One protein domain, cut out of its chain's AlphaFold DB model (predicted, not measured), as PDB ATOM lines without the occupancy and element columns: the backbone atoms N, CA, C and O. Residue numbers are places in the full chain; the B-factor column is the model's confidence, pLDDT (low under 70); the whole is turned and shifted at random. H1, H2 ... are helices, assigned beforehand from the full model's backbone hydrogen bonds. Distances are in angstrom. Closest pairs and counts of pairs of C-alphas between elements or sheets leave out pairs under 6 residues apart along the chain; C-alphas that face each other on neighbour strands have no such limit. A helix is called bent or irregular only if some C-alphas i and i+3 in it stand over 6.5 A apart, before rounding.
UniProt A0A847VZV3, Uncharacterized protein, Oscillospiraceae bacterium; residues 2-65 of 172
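What this domain is: This is residues 2 to 65 of the 172 residues of an uncharacterized protein of Oscillospiraceae bacterium (UniProt A0A847VZV3). A long helix, H1, stands beside a V made by the two arms of a bent helix, H2, with few contacts between the three helical pieces. The first end of H1, residues 2 to 10, sticks out of the body and adds to the length, while its later part comes near both arms, H2a and H2b. The printed part has 64 residues with two named helices, H1 then H2, and no named strand; its class is all helix. It is only just compact, close to loose, with a radius of gyration of the C-alphas of 12.5 A, and elongated, spanning 41 by 22 by 18 A.

Where its parts are: H1 covers residues 2 to 22, 30.6 A from C-alpha 2 at (545.556, 342.247, 385.017) to C-alpha 22. H2, residues 33 to 64, was assigned as one helix by its hydrogen bonds but is bent: C-alphas 42 and 45 are 9.2 A apart. Its arm H2a, residues 33 to 42, begins at C-alpha 33 at (531.137, 307.893, 390.583). Its arm H2b, residues 45 to 64, measures 30.7 A and ends at C-alpha 64 at (533.076, 310.258, 370.054). H2b is irregular, with C-alphas 45 and 48 7.7 A apart, and has a kink of 45 degrees near residue 52.

How they stand to each other: H1, with residues 18 to 22 alone, only just touches H2a, with 3 pairs of C-alphas within 8 A; the closest C-alphas, of Met 18 and Ala 39, are 7.2 A apart. They form a helical hairpin, opposite ways at 37 degrees, only just a steep tilt. H1 and H2b are close but not clearly touching, the closest C-alphas, of Ile 15 and Phe 50, being 7.6 A apart; they run the same way at a steep tilt of 50 degrees. H2a and H2b only just touch, with 3 pairs of C-alphas within 8 A, and only at the corner, H2b with residues 47 to 48 alone; the closest C-alphas, of Gly 40 and Ser 47, are 5.5 A apart. They run opposite ways at a steep tilt of 44 degrees. Every O i to N i+4 pair is within hydrogen-bond range in H1 and H2a, and 12 of 16 in H2b.

The domain as a whole: The two C-alphas farthest apart, of Val 2 and Leu 29, are 41.1 A apart. Without residues 2 to 10, which stand free, the body spans 30 by 21 by 18 A. The printed part has no cut, and the link from H1 to H2 is short, with 10 residues. The mean pLDDT of the printed part is 78.5; residues 2 to 6 and 64 to 65 are under 70.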
ATOM      1  N   VAL A   2     544.373 343.142 384.883       56.66
ATOM      2  CA  VAL A   2     545.556 342.247 385.017       56.66
ATOM      3  C   VAL A   2     545.252 341.049 385.931       56.66
ATOM      4  O   VAL A   2     545.545 339.918 385.570       56.66
ATOM      5  N   SER A   3     544.554 341.279 387.047       59.88
ATOM      6  CA  SER A   3     544.184 340.242 388.025       59.88
ATOM      7  C   SER A   3     543.167 339.219 387.493       59.88
ATOM      8  O   SER A   3     543.305 338.030 387.744       59.88
ATOM      9  N   GLU A   4     542.184 339.656 386.696       62.06
ATOM     10  CA  GLU A   4     541.216 338.755 386.033       62.06
ATOM     11  C   GLU A   4     541.878 337.873 384.973       62.06
ATOM     12  O   GLU A   4     541.505 336.718 384.805       62.06
ATOM     13  N   ARG A   5     542.879 338.409 384.264       62.75
ATOM     14  CA  ARG A   5     543.608 337.668 383.232       62.75
ATOM     15  C   ARG A   5     544.494 336.585 383.852       62.75
ATOM     16  O   ARG A   5     544.517 335.471 383.351       62.75
ATOM     17  N   TYR A   6     545.119 336.898 384.988       64.12
ATOM     18  CA  TYR A   6     545.913 335.950 385.775       64.12
ATOM     19  C   TYR A   6     545.050 334.824 386.374       64.12
ATOM     20  O   TYR A   6     545.451 333.665 386.364       64.12
ATOM     21  N   SER A   7     543.837 335.149 386.841       73.25
ATOM     22  CA  SER A   7     542.872 334.154 387.334       73.25
ATOM     23  C   SER A   7     542.388 333.222 386.222       73.25
ATOM     24  O   SER A   7     542.318 332.019 386.427       73.25
ATOM     25  N   ALA A   8     542.096 333.757 385.033       77.75
ATOM     26  CA  ALA A   8     541.637 332.951 383.904       77.75
ATOM     27  C   ALA A   8     542.725 332.002 383.367       77.75
ATOM     28  O   ALA A   8     542.423 330.871 382.997       77.75
ATOM     29  N   GLU A   9     543.987 332.441 383.336       80.94
ATOM     30  CA  GLU A   9     545.123 331.592 382.948       80.94
ATOM     31  C   GLU A   9     545.364 330.468 383.966       80.94
ATOM     32  O   GLU A   9     545.635 329.331 383.579       80.94
ATOM     33  N   HIS A  10     545.204 330.760 385.260       82.25
ATOM     34  CA  HIS A  10     545.295 329.755 386.314       82.25
ATOM     35  C   HIS A  10     544.154 328.728 386.239       82.25
ATOM     36  O   HIS A  10     544.413 327.527 386.268       82.25
ATOM     37  N   ASP A  11     542.911 329.187 386.060       83.00
ATOM     38  CA  ASP A  11     541.737 328.322 385.874       83.00
ATOM     39  C   ASP A  11     541.923 327.380 384.673       83.00
ATOM     40  O   ASP A  11     541.659 326.180 384.762       83.00
ATOM     41  N   ALA A  12     542.412 327.914 383.548       82.50
ATOM     42  CA  ALA A  12     542.652 327.138 382.336       82.50
ATOM     43  C   ALA A  12     543.712 326.046 382.548       82.50
ATOM     44  O   ALA A  12     543.483 324.903 382.160       82.50
ATOM     45  N   ALA A  13     544.829 326.372 383.206       85.69
ATOM     46  CA  ALA A  13     545.883 325.403 383.509       85.69
ATOM     47  C   ALA A  13     545.405 324.301 384.471       85.69
ATOM     48  O   ALA A  13     545.776 323.135 384.322       85.69
ATOM     49  N   THR A  14     544.559 324.649 385.444       84.38
ATOM     50  CA  THR A  14     543.958 323.685 386.376       84.38
ATOM     51  C   THR A  14     543.041 322.706 385.644       84.38
ATOM     52  O   THR A  14     543.165 321.493 385.823       84.38
ATOM     53  N   ILE A  15     542.170 323.207 384.759       83.81
ATOM     54  CA  ILE A  15     541.298 322.360 383.936       83.81
ATOM     55  C   ILE A  15     542.132 321.489 382.993       83.81
ATOM     56  O   ILE A  15     541.895 320.288 382.914       83.81
ATOM     57  N   GLU A  16     543.109 322.067 382.293       86.00
ATOM     58  CA  GLU A  16     543.974 321.337 381.363       86.00
ATOM     59  C   GLU A  16     544.671 320.165 382.057       86.00
ATOM     60  O   GLU A  16     544.599 319.032 381.576       86.00
ATOM     61  N   ASN A  17     545.290 320.411 383.213       85.88
ATOM     62  CA  ASN A  17     545.947 319.360 383.983       85.88
ATOM     63  C   ASN A  17     544.967 318.281 384.432       85.88
ATOM     64  O   ASN A  17     545.292 317.099 384.329       85.88
ATOM     65  N   MET A  18     543.769 318.655 384.883       84.75
ATOM     66  CA  MET A  18     542.763 317.682 385.300       84.75
ATOM     67  C   MET A  18     542.324 316.804 384.120       84.75
ATOM     68  O   MET A  18     542.395 315.576 384.204       84.75
ATOM     69  N   LEU A  19     541.941 317.412 382.992       84.81
ATOM     70  CA  LEU A  19     541.505 316.676 381.804       84.81
ATOM     71  C   LEU A  19     542.632 315.776 381.276       84.81
ATOM     72  O   LEU A  19     542.397 314.601 380.997       84.81
ATOM     73  N   ASN A  20     543.865 316.280 381.198       86.31
ATOM     74  CA  ASN A  20     545.003 315.496 380.723       86.31
ATOM     75  C   ASN A  20     545.372 314.349 381.669       86.31
ATOM     76  O   ASN A  20     545.734 313.269 381.212       86.31
ATOM     77  N   THR A  21     545.251 314.552 382.980       83.50
ATOM     78  CA  THR A  21     545.554 313.514 383.975       83.50
ATOM     79  C   THR A  21     544.491 312.420 383.979       83.50
ATOM     80  O   THR A  21     544.809 311.238 384.127       83.50
ATOM     81  N   HIS A  22     543.221 312.794 383.801       80.12
ATOM     82  CA  HIS A  22     542.110 311.887 384.075       80.12
ATOM     83  C   HIS A  22     541.356 311.382 382.862       80.12
ATOM     84  O   HIS A  22     540.687 310.362 383.004       80.12
ATOM     85  N   LEU A  23     541.442 312.038 381.708       78.31
ATOM     86  CA  LEU A  23     540.683 311.660 380.511       78.31
ATOM     87  C   LEU A  23     541.561 311.145 379.369       78.31
ATOM     88  O   LEU A  23     541.069 310.420 378.504       78.31
ATOM     89  N   VAL A  24     542.857 311.460 379.358       81.44
ATOM     90  CA  VAL A  24     543.771 310.947 378.330       81.44
ATOM     91  C   VAL A  24     543.891 309.426 378.459       81.44
ATOM     92  O   VAL A  24     544.153 308.890 379.533       81.44
ATOM     93  N   PHE A  25     543.673 308.733 377.338       72.50
ATOM     94  CA  PHE A  25     543.656 307.268 377.231       72.50
ATOM     95  C   PHE A  25     542.637 306.536 378.120       72.50
ATOM     96  O   PHE A  25     542.768 305.327 378.307       72.50
ATOM     97  N   LYS A  26     541.601 307.216 378.630       75.12
ATOM     98  CA  LYS A  26     540.476 306.543 379.290       75.12
ATOM     99  C   LYS A  26     539.315 306.337 378.329       75.12
ATOM    100  O   LYS A  26     539.018 307.193 377.498       75.12
ATOM    101  N   SER A  27     538.643 305.196 378.461       73.75
ATOM    102  CA  SER A  27     537.364 304.982 377.791       73.75
ATOM    103  C   SER A  27     536.270 305.765 378.510       73.75
ATOM    104  O   SER A  27     536.271 305.847 379.739       73.75
ATOM    105  N   TYR A  28     535.283 306.269 377.764       74.56
ATOM    106  CA  TYR A  28     534.067 306.834 378.354       74.56
ATOM    107  C   TYR A  28     533.374 305.839 379.305       74.56
ATOM    108  O   TYR A  28     532.858 306.227 380.347       74.56
ATOM    109  N   LEU A  29     533.444 304.537 378.998       72.06
ATOM    110  CA  LEU A  29     532.874 303.464 379.825       72.06
ATOM    111  C   LEU A  29     533.546 303.322 381.206       72.06
ATOM    112  O   LEU A  29     532.967 302.736 382.124       72.06
ATOM    113  N   ASP A  30     534.761 303.852 381.372       73.88
ATOM    114  CA  ASP A  30     535.496 303.790 382.637       73.88
ATOM    115  C   ASP A  30     535.108 304.927 383.603       73.88
ATOM    116  O   ASP A  30     535.496 304.894 384.776       73.88
ATOM    117  N   ILE A  31     534.303 305.894 383.155       79.00
ATOM    118  CA  ILE A  31     533.848 307.037 383.953       79.00
ATOM    119  C   ILE A  31     532.691 306.597 384.863       79.00
ATOM    120  O   ILE A  31     531.591 306.303 384.404       79.00
ATOM    121  N   ASP A  32     532.943 306.541 386.172       79.56
ATOM    122  CA  ASP A  32     531.963 306.218 387.219       79.56
ATOM    123  C   ASP A  32     531.946 307.269 388.339       79.56
ATOM    124  O   ASP A  32     532.609 308.299 388.263       79.56
ATOM    125  N   SER A  33     531.195 307.013 389.410       78.25
ATOM    126  CA  SER A  33     531.137 307.893 390.583       78.25
ATOM    127  C   SER A  33     532.513 308.171 391.202       78.25
ATOM    128  O   SER A  33     532.774 309.296 391.621       78.25
ATOM    129  N   ASN A  34     533.421 307.192 391.204       79.62
ATOM    130  CA  ASN A  34     534.763 307.348 391.762       79.62
ATOM    131  C   ASN A  34     535.626 308.321 390.938       79.62
ATOM    132  O   ASN A  34     536.447 309.054 391.495       79.62
ATOM    133  N   PHE A  35     535.415 308.378 389.619       82.44
ATOM    134  CA  PHE A  35     536.005 309.422 388.783       82.44
ATOM    135  C   PHE A  35     535.590 310.819 389.268       82.44
ATOM    136  O   PHE A  35     536.453 311.669 389.480       82.44
ATOM    137  N   TYR A  36     534.290 311.046 389.488       80.75
ATOM    138  CA  TYR A  36     533.778 312.352 389.919       80.75
ATOM    139  C   TYR A  36     534.279 312.746 391.311       80.75
ATOM    140  O   TYR A  36     534.645 313.899 391.521       80.75
ATOM    141  N   GLU A  37     534.365 311.797 392.247       82.31
ATOM    142  CA  GLU A  37     534.930 312.044 393.580       82.31
ATOM    143  C   GLU A  37     536.418 312.414 393.524       82.31
ATOM    144  O   GLU A  37     536.866 313.323 394.228       82.31
ATOM    145  N   THR A  38     537.188 311.726 392.678       81.56
ATOM    146  CA  THR A  38     538.620 312.003 392.492       81.56
ATOM    147  C   THR A  38     538.823 313.378 391.860       81.56
ATOM    148  O   THR A  38     539.593 314.182 392.380       81.56
ATOM    149  N   ALA A  39     538.071 313.680 390.797       79.12
ATOM    150  CA  ALA A  39     538.115 314.976 390.131       79.12
ATOM    151  C   ALA A  39     537.721 316.117 391.083       79.12
ATOM    152  O   ALA A  39     538.418 317.125 391.155       79.12
ATOM    153  N   GLY A  40     536.652 315.945 391.870       81.31
ATOM    154  CA  GLY A  40     536.220 316.941 392.855       81.31
ATOM    155  C   GLY A  40     537.280 317.219 393.923       81.31
ATOM    156  O   GLY A  40     537.516 318.374 394.270       81.31
ATOM    157  N   ARG A  41     537.982 316.181 394.394       82.12
ATOM    158  CA  ARG A  41     539.063 316.329 395.379       82.12
ATOM    159  C   ARG A  41     540.261 317.102 394.830       82.12
ATOM    160  O   ARG A  41     540.839 317.899 395.562       82.12
ATOM    161  N   GLU A  42     540.640 316.865 393.579       78.94
ATOM    162  CA  GLU A  42     541.784 317.541 392.952       78.94
ATOM    163  C   GLU A  42     541.498 318.999 392.588       78.94
ATOM    164  O   GLU A  42     542.402 319.828 392.623       78.94
ATOM    165  N   LEU A  43     540.241 319.319 392.283       79.69
ATOM    166  CA  LEU A  43     539.808 320.684 391.979       79.69
ATOM    167  C   LEU A  43     539.576 321.537 393.235       79.69
ATOM    168  O   LEU A  43     539.459 322.756 393.130       79.69
ATOM    169  N   GLY A  44     539.524 320.917 394.417       81.06
ATOM    170  CA  GLY A  44     539.426 321.615 395.696       81.06
ATOM    171  C   GLY A  44     538.114 322.384 395.885       81.06
ATOM    172  O   GLY A  44     537.057 321.990 395.383       81.06
ATOM    173  N   GLU A  45     538.179 323.480 396.646       76.56
ATOM    174  CA  GLU A  45     537.006 324.279 397.039       76.56
ATOM    175  C   GLU A  45     536.267 324.911 395.843       76.56
ATOM    176  O   GLU A  45     535.058 325.106 395.916       76.56
ATOM    177  N   ASP A  46     536.950 325.129 394.713       73.69
ATOM    178  CA  ASP A  46     536.367 325.707 393.492       73.69
ATOM    179  C   ASP A  46     535.817 324.656 392.507       73.69
ATOM    180  O   ASP A  46     535.409 324.985 391.387       73.69
ATOM    181  N   SER A  47     535.780 323.379 392.904       76.81
ATOM    182  CA  SER A  47     535.354 322.265 392.045       76.81
ATOM    183  C   SER A  47     533.978 322.469 391.404       76.81
ATOM    184  O   SER A  47     533.818 322.171 390.217       76.81
ATOM    185  N   GLU A  48     533.016 323.051 392.129       81.38
ATOM    186  CA  GLU A  48     531.658 323.324 391.634       81.38
ATOM    187  C   GLU A  48     531.645 324.181 390.363       81.38
ATOM    188  O   GLU A  48     530.850 323.937 389.451       81.38
ATOM    189  N   ARG A  49     532.562 325.152 390.251       83.56
ATOM    190  CA  ARG A  49     532.646 326.048 389.089       83.56
ATOM    191  C   ARG A  49     533.121 325.321 387.831       83.56
ATOM    192  O   ARG A  49     532.783 325.733 386.720       83.56
ATOM    193  N   PHE A  50     533.870 324.232 387.991       81.94
ATOM    194  CA  PHE A  50     534.428 323.454 386.886       81.94
ATOM    195  C   PHE A  50     533.540 322.277 386.458       81.94
ATOM    196  O   PHE A  50     533.658 321.829 385.315       81.94
ATOM    197  N   VAL A  51     532.598 321.822 387.297       82.88
ATOM    198  CA  VAL A  51     531.665 320.711 386.994       82.88
ATOM    199  C   VAL A  51     531.019 320.795 385.601       82.88
ATOM    200  O   VAL A  51     530.987 319.764 384.919       82.88
ATOM    201  N   PRO A  52     530.539 321.961 385.112       86.12
ATOM    202  CA  PRO A  52     529.934 322.045 383.782       86.12
ATOM    203  C   PRO A  52     530.920 321.728 382.648       86.12
ATOM    204  O   PRO A  52     530.558 321.057 381.685       86.12
ATOM    205  N   ILE A  53     532.172 322.175 382.775       86.50
ATOM    206  CA  ILE A  53     533.224 321.972 381.766       86.50
ATOM    207  C   ILE A  53     533.607 320.491 381.709       86.50
ATOM    208  O   ILE A  53     533.750 319.914 380.633       86.50
ATOM    209  N   ILE A  54     533.711 319.863 382.876       83.81
ATOM    210  CA  ILE A  54     534.054 318.447 383.028       83.81
ATOM    211  C   ILE A  54     532.944 317.579 382.457       83.81
ATOM    212  O   ILE A  54     533.201 316.708 381.634       83.81
ATOM    213  N   SER A  55     531.700 317.870 382.836       84.44
ATOM    214  CA  SER A  55     530.520 317.187 382.306       84.44
ATOM    215  C   SER A  55     530.445 317.300 380.781       84.44
ATOM    216  O   SER A  55     530.160 316.311 380.112       84.44
ATOM    217  N   ALA A  56     530.759 318.470 380.215       86.81
ATOM    218  CA  ALA A  56     530.812 318.658 378.769       86.81
ATOM    219  C   ALA A  56     531.930 317.827 378.115       86.81
ATOM    220  O   ALA A  56     531.680 317.160 377.113       86.81
ATOM    221  N   ALA A  57     533.138 317.809 378.686       85.50
ATOM    222  CA  ALA A  57     534.245 316.992 378.184       85.50
ATOM    223  C   ALA A  57     533.914 315.488 378.218       85.50
ATOM    224  O   ALA A  57     534.160 314.774 377.248       85.50
ATOM    225  N   ILE A  58     533.293 315.019 379.302       83.19
ATOM    226  CA  ILE A  58     532.822 313.637 379.458       83.19
ATOM    227  C   ILE A  58     531.733 313.307 378.432       83.19
ATOM    228  O   ILE A  58     531.802 312.270 377.777       83.19
ATOM    229  N   ALA A  59     530.751 314.191 378.246       82.31
ATOM    230  CA  ALA A  59     529.693 313.998 377.257       82.31
ATOM    231  C   ALA A  59     530.257 313.918 375.829       82.31
ATOM    232  O   ALA A  59     529.838 313.063 375.051       82.31
ATOM    233  N   LEU A  60     531.248 314.754 375.500       82.69
ATOM    234  CA  LEU A  60     531.948 314.698 374.215       82.69
ATOM    235  C   LEU A  60     532.700 313.375 374.033       82.69
ATOM    236  O   LEU A  60     532.619 312.787 372.959       82.69
ATOM    237  N   LEU A  61     533.372 312.865 375.071       77.75
ATOM    238  CA  LEU A  61     533.998 311.538 375.019       77.75
ATOM    239  C   LEU A  61     532.975 310.444 374.704       77.75
ATOM    240  O   LEU A  61     533.259 309.590 373.870       77.75
ATOM    241  N   GLY A  62     531.788 310.503 375.314       73.31
ATOM    242  CA  GLY A  62     530.701 309.558 375.048       73.31
ATOM    243  C   GLY A  62     530.148 309.647 373.623       73.31
ATOM    244  O   GLY A  62     529.810 308.626 373.034       73.31
ATOM    245  N   GLN A  63     530.096 310.847 373.037       70.94
ATOM    246  CA  GLN A  63     529.650 311.035 371.649       70.94
ATOM    247  C   GLN A  63     530.686 310.595 370.608       70.94
ATOM    248  O   GLN A  63     530.316 310.250 369.490       70.94
ATOM    249  N   ILE A  64     531.974 310.628 370.954       65.94
ATOM    250  CA  ILE A  64     533.076 310.258 370.054       65.94
ATOM    251  C   ILE A  64     533.439 308.769 370.203       65.94
ATOM    252  O   ILE A  64     534.046 308.187 369.301       65.94
ATOM    253  N   SER A  65     533.081 308.130 371.322       62.94
ATOM    254  CA  SER A  65     533.380 306.723 371.582       62.94
ATOM    255  C   SER A  65     532.499 305.790 370.752       62.94
ATOM    256  O   SER A  65     531.494 305.264 371.221       62.94
TER     257      SER A  65